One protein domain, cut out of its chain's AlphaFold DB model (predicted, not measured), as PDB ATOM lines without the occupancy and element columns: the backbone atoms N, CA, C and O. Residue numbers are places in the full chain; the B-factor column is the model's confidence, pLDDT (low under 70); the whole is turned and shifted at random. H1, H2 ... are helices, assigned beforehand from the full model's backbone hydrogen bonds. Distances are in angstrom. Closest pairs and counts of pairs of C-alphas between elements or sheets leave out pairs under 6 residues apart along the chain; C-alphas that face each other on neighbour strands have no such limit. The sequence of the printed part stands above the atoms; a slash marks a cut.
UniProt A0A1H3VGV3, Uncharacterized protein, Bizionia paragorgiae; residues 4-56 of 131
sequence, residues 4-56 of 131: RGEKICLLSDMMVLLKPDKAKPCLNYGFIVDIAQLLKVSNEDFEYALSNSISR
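Overview. This is residues 4 to 56 of the 131 residues of an uncharacterized protein of Bizionia paragorgiae (UniProt A0A1H3VGV3). Two helices, H1 and H2, form a loose helical hairpin, and a third, H3, packs slantwise on H1 and comes close to H2, so that the three helix centres make a triangle. The long loop from H1 to H2 reaches out past the helices, and its residues 21 to 26 stick out at one end of the longest axis. The printed part has 53 residues with three named helices, in the order H1, H2, H3, and no named strand; its class is all helix. It is compact, with a radius of gyration of the C-alphas of 10.5 A, and the C-alphas span 33 by 22 by 14 A.

Arrangement. H1, residues 4 to 17, and H2, residues 29 to 38, form a helical hairpin, two helices that follow each other and run opposite ways. Their lines stand at a shallow tilt of 20 degrees, and their centres are 11.2 A apart. They touch, H1 with residues 11 to 15 alone; their closest C-alphas, those of Met 15 and Ile 32, are 6.8 A apart. H3, residues 43 to 53, touches H1, with 16 pairs of C-alphas within 8 A. The closest C-alphas of H1 and H3 are those of Ser 12 and Ser 53, 4.4 A apart. H1 and H3 run the same way at a steep tilt of 50 degrees, with their centres 8.8 A apart. H2 and H3 are close but not clearly touching; their closest C-alphas, those of Ala 36 and Phe 46, are 7.0 A apart. Their lines stand at a steep tilt of 51 degrees, and they run opposite ways. In H1, H2 and H3 every O i to N i+4 pair of the backbone is within hydrogen-bond range.

Along the chain. H1 begins at Arg 4, with its C-alpha at (-12.571, -22.346, 25.864), and ends at Leu 17; it is the longest helix, 14 residues and 20.1 A from first to last C-alpha. H2 has 10 residues and runs 14.4 A from C-alpha 29, at (-1.865, -6.418, 33.928), to C-alpha 38. H3 has 11 residues and runs 15.1 A from C-alpha 43 to C-alpha 53, which is at (-6.704, -17.444, 39.468).

Size, cuts and confidence. The two C-alphas farthest apart are those of Arg 4 and Ala 23, 32.8 A. The first and last printed C-alphas, those of Arg 4 and Arg 56, are 18.3 A apart. The printed part has no cut. The link from H1 to H2 is long, with 11 residues between them, and residues 21 to 26 stand free; the link from H2 to H3 is tight, with 4 residues. The mean pLDDT of the printed part is 77.5, and the model's confidence is under 70 at residues 19 to 28 and 53 to 56.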
ATOM      1  N   ARG A   4     -12.188 -23.438  24.955       89.31
ATOM      2  CA  ARG A   4     -12.571 -22.346  25.864       89.31
ATOM      3  C   ARG A   4     -11.981 -22.550  27.263       89.31
ATOM      4  O   ARG A   4     -11.358 -21.640  27.797       89.31
ATOM      5  N   GLY A   5     -12.128 -23.751  27.827       86.44
ATOM      6  CA  GLY A   5     -11.591 -24.082  29.149       86.44
ATOM      7  C   GLY A   5     -10.064 -24.003  29.219       86.44
ATOM      8  O   GLY A   5      -9.527 -23.531  30.216       86.44
ATOM      9  N   GLU A   6      -9.363 -24.402  28.156       86.56
ATOM     10  CA  GLU A   6      -7.900 -24.296  28.064       86.56
ATOM     11  C   GLU A   6      -7.427 -22.837  28.065       86.56
ATOM     12  O   GLU A   6      -6.507 -22.501  28.808       86.56
ATOM     13  N   LYS A   7      -8.096 -21.948  27.317       90.06
ATOM     14  CA  LYS A   7      -7.790 -20.507  27.314       90.06
ATOM     15  C   LYS A   7      -8.001 -19.861  28.685       90.06
ATOM     16  O   LYS A   7      -7.156 -19.091  29.128       90.06
ATOM     17  N   ILE A   8      -9.101 -20.200  29.360       88.38
ATOM     18  CA  ILE A   8      -9.401 -19.714  30.715       88.38
ATOM     19  C   ILE A   8      -8.338 -20.200  31.708       88.38
ATOM     20  O   ILE A   8      -7.836 -19.414  32.506       88.38
ATOM     21  N   CYS A   9      -7.961 -21.482  31.640       87.00
ATOM     22  CA  CYS A   9      -6.918 -22.040  32.500       87.00
ATOM     23  C   CYS A   9      -5.564 -21.368  32.258       87.00
ATOM     24  O   CYS A   9      -4.912 -20.985  33.221       87.00
ATOM     25  N   LEU A  10      -5.180 -21.171  30.993       88.75
ATOM     26  CA  LEU A  10      -3.950 -20.470  30.633       88.75
ATOM     27  C   LEU A  10      -3.928 -19.051  31.210       88.75
ATOM     28  O   LEU A  10      -2.948 -18.668  31.836       88.75
ATOM     29  N   LEU A  11      -5.001 -18.273  31.028       88.44
ATOM     30  CA  LEU A  11      -5.083 -16.907  31.558       88.44
ATOM     31  C   LEU A  11      -4.986 -16.881  33.083       88.44
ATOM     32  O   LEU A  11      -4.224 -16.089  33.631       88.44
ATOM     33  N   SER A  12      -5.705 -17.780  33.752       85.56
ATOM     34  CA  SER A  12      -5.644 -17.951  35.202       85.56
ATOM     35  C   SER A  12      -4.215 -18.246  35.675       85.56
ATOM     36  O   SER A  12      -3.738 -17.623  36.621       85.56
ATOM     37  N   ASP A  13      -3.511 -19.163  35.011       84.88
ATOM     38  CA  ASP A  13      -2.138 -19.533  35.371       84.88
ATOM     39  C   ASP A  13      -1.148 -18.390  35.091       84.88
ATOM     40  O   ASP A  13      -0.267 -18.107  35.902       84.88
ATOM     41  N   MET A  14      -1.319 -17.682  33.970       84.00
ATOM     42  CA  MET A  14      -0.514 -16.513  33.603       84.00
ATOM     43  C   MET A  14      -0.675 -15.377  34.613       84.00
ATOM     44  O   MET A  14       0.310 -14.738  34.969       84.00
ATOM     45  N   MET A  15      -1.891 -15.148  35.112       82.94
ATOM     46  CA  MET A  15      -2.149 -14.162  36.160       82.94
ATOM     47  C   MET A  15      -1.399 -14.503  37.448       82.94
ATOM     48  O   MET A  15      -0.890 -13.594  38.091       82.94
ATOM     49  N   VAL A  16      -1.285 -15.784  37.818       79.56
ATOM     50  CA  VAL A  16      -0.485 -16.208  38.980       79.56
ATOM     51  C   VAL A  16       1.011 -16.051  38.717       79.56
ATOM     52  O   VAL A  16       1.715 -15.505  39.559       79.56
ATOM     53  N   LEU A  17       1.495 -16.474  37.550       75.31
ATOM     54  CA  LEU A  17       2.918 -16.417  37.191       75.31
ATOM     55  C   LEU A  17       3.471 -15.006  37.059       75.31
ATOM     56  O   LEU A  17       4.634 -14.750  37.367       75.31
ATOM     57  N   LEU A  18       2.646 -14.117  36.517       73.69
ATOM     58  CA  LEU A  18       2.998 -12.736  36.236       73.69
ATOM     59  C   LEU A  18       2.518 -11.807  37.347       73.69
ATOM     60  O   LEU A  18       2.632 -10.585  37.182       73.69
ATOM     61  N   LYS A  19       2.003 -12.371  38.460       67.94
ATOM     62  CA  LYS A  19       1.623 -11.593  39.637       67.94
ATOM     63  C   LYS A  19       2.798 -10.691  39.980       67.94
ATOM     64  O   LYS A  19       3.921 -11.172  40.149       67.94
ATOM     65  N   PRO A  20       2.554  -9.384  40.047       53.06
ATOM     66  CA  PRO A  20       3.582  -8.465  40.453       53.06
ATOM     67  C   PRO A  20       4.023  -8.847  41.859       53.06
ATOM     68  O   PRO A  20       3.192  -9.066  42.746       53.06
ATOM     69  N   ASP A  21       5.335  -8.908  42.061       51.91
ATOM     70  CA  ASP A  21       5.889  -8.840  43.403       51.91
ATOM     71  C   ASP A  21       5.235  -7.645  44.119       51.91
ATOM     72  O   ASP A  21       4.938  -6.630  43.472       51.91
ATOM     73  N   LYS A  22       4.964  -7.753  45.427       50.16
ATOM     74  CA  LYS A  22       4.119  -6.803  46.191       50.16
ATOM     75  C   LYS A  22       4.542  -5.328  46.033       50.16
ATOM     76  O   LYS A  22       3.770  -4.431  46.356       50.16
ATOM     77  N   ALA A  23       5.744  -5.078  45.515       49.16
ATOM     78  CA  ALA A  23       6.317  -3.773  45.221       49.16
ATOM     79  C   ALA A  23       5.934  -3.129  43.862       49.16
ATOM     80  O   ALA A  23       6.124  -1.922  43.727       49.16
ATOM     81  N   LYS A  24       5.444  -3.855  42.837       48.16
ATOM     82  CA  LYS A  24       5.200  -3.282  41.480       48.16
ATOM     83  C   LYS A  24       3.888  -3.739  40.811       48.16
ATOM     84  O   LYS A  24       3.930  -4.358  39.750       48.16
ATOM     85  N   PRO A  25       2.716  -3.389  41.371       50.53
ATOM     86  CA  PRO A  25       1.411  -3.929  40.976       50.53
ATOM     87  C   PRO A  25       0.957  -3.666  39.525       50.53
ATOM     88  O   PRO A  25       0.126  -4.403  39.001       50.53
ATOM     89  N   CYS A  26       1.477  -2.636  38.854       48.97
ATOM     90  CA  CYS A  26       0.823  -2.097  37.653       48.97
ATOM     91  C   CYS A  26       1.369  -2.612  36.310       48.97
ATOM     92  O   CYS A  26       0.689  -2.482  35.296       48.97
ATOM     93  N   LEU A  27       2.585  -3.168  36.260       50.03
ATOM     94  CA  LEU A  27       3.300  -3.316  34.980       50.03
ATOM     95  C   LEU A  27       2.839  -4.518  34.131       50.03
ATOM     96  O   LEU A  27       2.969  -4.483  32.912       50.03
ATOM     97  N   ASN A  28       2.265  -5.558  34.750       59.47
ATOM     98  CA  ASN A  28       1.960  -6.825  34.068       59.47
ATOM     99  C   ASN A  28       0.484  -7.041  33.712       59.47
ATOM    100  O   ASN A  28       0.182  -7.947  32.936       59.47
ATOM    101  N   TYR A  29      -0.440  -6.217  34.215       71.25
ATOM    102  CA  TYR A  29      -1.865  -6.418  33.928       71.25
ATOM    103  C   TYR A  29      -2.200  -6.153  32.452       71.25
ATOM    104  O   TYR A  29      -2.953  -6.908  31.843       71.25
ATOM    105  N   GLY A  30      -1.561  -5.147  31.841       80.06
ATOM    106  CA  GLY A  30      -1.712  -4.865  30.409       80.06
ATOM    107  C   GLY A  30      -1.300  -6.046  29.527       80.06
ATOM    108  O   GLY A  30      -1.995  -6.372  28.574       80.06
ATOM    109  N   PHE A  31      -0.240  -6.771  29.901       82.31
ATOM    110  CA  PHE A  31       0.184  -7.949  29.147       82.31
ATOM    111  C   PHE A  31      -0.836  -9.092  29.225       82.31
ATOM    112  O   PHE A  31      -1.106  -9.743  28.221       82.31
ATOM    113  N   ILE A  32      -1.457  -9.314  30.385       85.88
ATOM    114  CA  ILE A  32      -2.526 -10.313  30.525       85.88
ATOM    115  C   ILE A  32      -3.734  -9.962  29.643       85.88
ATOM    116  O   ILE A  32      -4.313 -10.848  29.009       85.88
ATOM    117  N   VAL A  33      -4.083  -8.675  29.554       86.75
ATOM    118  CA  VAL A  33      -5.135  -8.183  28.651       86.75
ATOM    119  C   VAL A  33      -4.754  -8.417  27.184       86.75
ATOM    120  O   VAL A  33      -5.576  -8.941  26.431       86.75
ATOM    121  N   ASP A  34      -3.506  -8.128  26.789       87.00
ATOM    122  CA  ASP A  34      -3.001  -8.406  25.434       87.00
ATOM    123  C   ASP A  34      -3.175  -9.895  25.072       87.00
ATOM    124  O   ASP A  34      -3.648 -10.234  23.984       87.00
ATOM    125  N   ILE A  35      -2.829 -10.803  25.996       88.50
ATOM    126  CA  ILE A  35      -2.977 -12.253  25.799       88.50
ATOM    127  C   ILE A  35      -4.449 -12.655  25.659       88.50
ATOM    128  O   ILE A  35      -4.784 -13.465  24.791       88.50
ATOM    129  N   ALA A  36      -5.345 -12.095  26.471       90.38
ATOM    130  CA  ALA A  36      -6.773 -12.397  26.390       90.38
ATOM    131  C   ALA A  36      -7.377 -11.982  25.040       90.38
ATOM    132  O   ALA A  36      -8.106 -12.762  24.417       90.38
ATOM    133  N   GLN A  37      -7.010 -10.794  24.549       89.19
ATOM    134  CA  GLN A  37      -7.412 -10.306  23.229       89.19
ATOM    135  C   GLN A  37      -6.865 -11.198  22.114       89.19
ATOM    136  O   GLN A  37      -7.602 -11.598  21.208       89.19
ATOM    137  N   LEU A  38      -5.591 -11.577  22.212       87.19
ATOM    138  CA  LEU A  38      -4.925 -12.456  21.259       87.19
ATOM    139  C   LEU A  38      -5.600 -13.835  21.168       87.19
ATOM    140  O   LEU A  38      -5.789 -14.385  20.080       87.19
ATOM    141  N   LEU A  39      -6.023 -14.373  22.311       88.81
ATOM    142  CA  LEU A  39      -6.756 -15.631  22.404       88.81
ATOM    143  C   LEU A  39      -8.244 -15.494  22.047       88.81
ATOM    144  O   LEU A  39      -8.937 -16.516  21.977       88.81
ATOM    145  N   LYS A  40      -8.737 -14.276  21.782       89.88
ATOM    146  CA  LYS A  40     -10.154 -13.960  21.544       89.88
ATOM    147  C   LYS A  40     -11.053 -14.479  22.671       89.88
ATOM    148  O   LYS A  40     -12.052 -15.150  22.419       89.88
ATOM    149  N   VAL A  41     -10.636 -14.244  23.910       90.50
ATOM    150  CA  VAL A  41     -11.408 -14.583  25.111       90.50
ATOM    151  C   VAL A  41     -12.432 -13.474  25.360       90.50
ATOM    152  O   VAL A  41     -12.121 -12.299  25.174       90.50
ATOM    153  N   SER A  42     -13.667 -13.835  25.719       92.19
ATOM    154  CA  SER A  42     -14.698 -12.850  26.059       92.19
ATOM    155  C   SER A  42     -14.394 -12.188  27.405       92.19
ATOM    156  O   SER A  42     -13.704 -12.765  28.245       92.19
ATOM    157  N   ASN A  43     -14.948 -10.999  27.649       88.81
ATOM    158  CA  ASN A  43     -14.799 -10.338  28.948       88.81
ATOM    159  C   ASN A  43     -15.351 -11.201  30.095       88.81
ATOM    160  O   ASN A  43     -14.728 -11.284  31.143       88.81
ATOM    161  N   GLU A  44     -16.466 -11.906  29.881       90.12
ATOM    162  CA  GLU A  44     -17.042 -12.829  30.874       90.12
ATOM    163  C   GLU A  44     -16.061 -13.948  31.259       90.12
ATOM    164  O   GLU A  44     -15.861 -14.232  32.440       90.12
ATOM    165  N   ASP A  45     -15.403 -14.555  30.268       91.25
ATOM    166  CA  ASP A  45     -14.413 -15.612  30.486       91.25
ATOM    167  C   ASP A  45     -13.136 -15.079  31.139       91.25
ATOM    168  O   ASP A  45     -12.495 -15.779  31.926       91.25
ATOM    169  N   PHE A  46     -12.766 -13.842  30.813       89.19
ATOM    170  CA  PHE A  46     -11.626 -13.160  31.404       89.19
ATOM    171  C   PHE A  46     -11.852 -12.857  32.890       89.19
ATOM    172  O   PHE A  46     -11.014 -13.215  33.715       89.19
ATOM    173  N   GLU A  47     -13.001 -12.276  33.245       85.56
ATOM    174  CA  GLU A  47     -13.390 -12.015  34.638       85.56
ATOM    175  C   GLU A  47     -13.507 -13.317  35.442       85.56
ATOM    176  O   GLU A  47     -13.081 -13.399  36.602       85.56
ATOM    177  N   TYR A  48     -14.013 -14.379  34.805       88.19
ATOM    178  CA  TYR A  48     -14.028 -15.708  35.399       88.19
ATOM    179  C   TYR A  48     -12.605 -16.227  35.662       88.19
ATOM    180  O   TYR A  48     -12.325 -16.711  36.761       88.19
ATOM    181  N   ALA A  49     -11.690 -16.112  34.695       85.44
ATOM    182  CA  ALA A  49     -10.292 -16.508  34.873       85.44
ATOM    183  C   ALA A  49      -9.616 -15.715  36.002       85.44
ATOM    184  O   ALA A  49      -8.942 -16.307  36.845       85.44
ATOM    185  N   LEU A  50      -9.852 -14.400  36.064       82.31
ATOM    186  CA  LEU A  50      -9.314 -13.514  37.093       82.31
ATOM    187  C   LEU A  50      -9.755 -13.938  38.493       82.31
ATOM    188  O   LEU A  50      -8.912 -14.151  39.366       82.31
ATOM    189  N   SER A  51     -11.058 -14.143  38.678       79.88
ATOM    190  CA  SER A  51     -11.646 -14.527  39.966       79.88
ATOM    191  C   SER A  51     -11.160 -15.898  40.452       79.88
ATOM    192  O   SER A  51     -10.952 -16.096  41.648       79.88
ATOM    193  N   ASN A  52     -10.928 -16.841  39.532       75.12
ATOM    194  CA  ASN A  52     -10.491 -18.204  39.857       75.12
ATOM    195  C   ASN A  52      -8.958 -18.367  39.944       75.12
ATOM    196  O   ASN A  52      -8.478 -19.364  40.485       75.12
ATOM    197  N   SER A  53      -8.177 -17.397  39.456       68.06
ATOM    198  CA  SER A  53      -6.704 -17.444  39.468       68.06
ATOM    199  C   SER A  53      -6.094 -17.471  40.869       68.06
ATOM    200  O   SER A  53      -5.002 -17.999  41.075       68.06
ATOM    201  N   ILE A  54      -6.800 -16.939  41.866       59.38
ATOM    202  CA  ILE A  54      -6.307 -16.817  43.243       59.38
ATOM    203  C   ILE A  54      -6.093 -18.196  43.891       59.38
ATOM    204  O   ILE A  54      -5.223 -18.333  44.745       59.38
ATOM    205  N   SER A  55      -6.820 -19.223  43.445       55.03
ATOM    206  CA  SER A  55      -6.797 -20.565  44.037       55.03
ATOM    207  C   SER A  55      -5.656 -21.468  43.546       55.03
ATOM    208  O   SER A  55      -5.477 -22.549  44.096       55.03
ATOM    209  N   ARG A  56      -4.890 -21.073  42.519       58.66
ATOM    210  CA  ARG A  56      -3.805 -21.887  41.934       58.66
ATOM    211  C   ARG A  56      -2.437 -21.401  42.414       58.66
ATOM    212  O   ARG A  56      -1.708 -20.771  41.663       58.66
TER     213      ARG A  56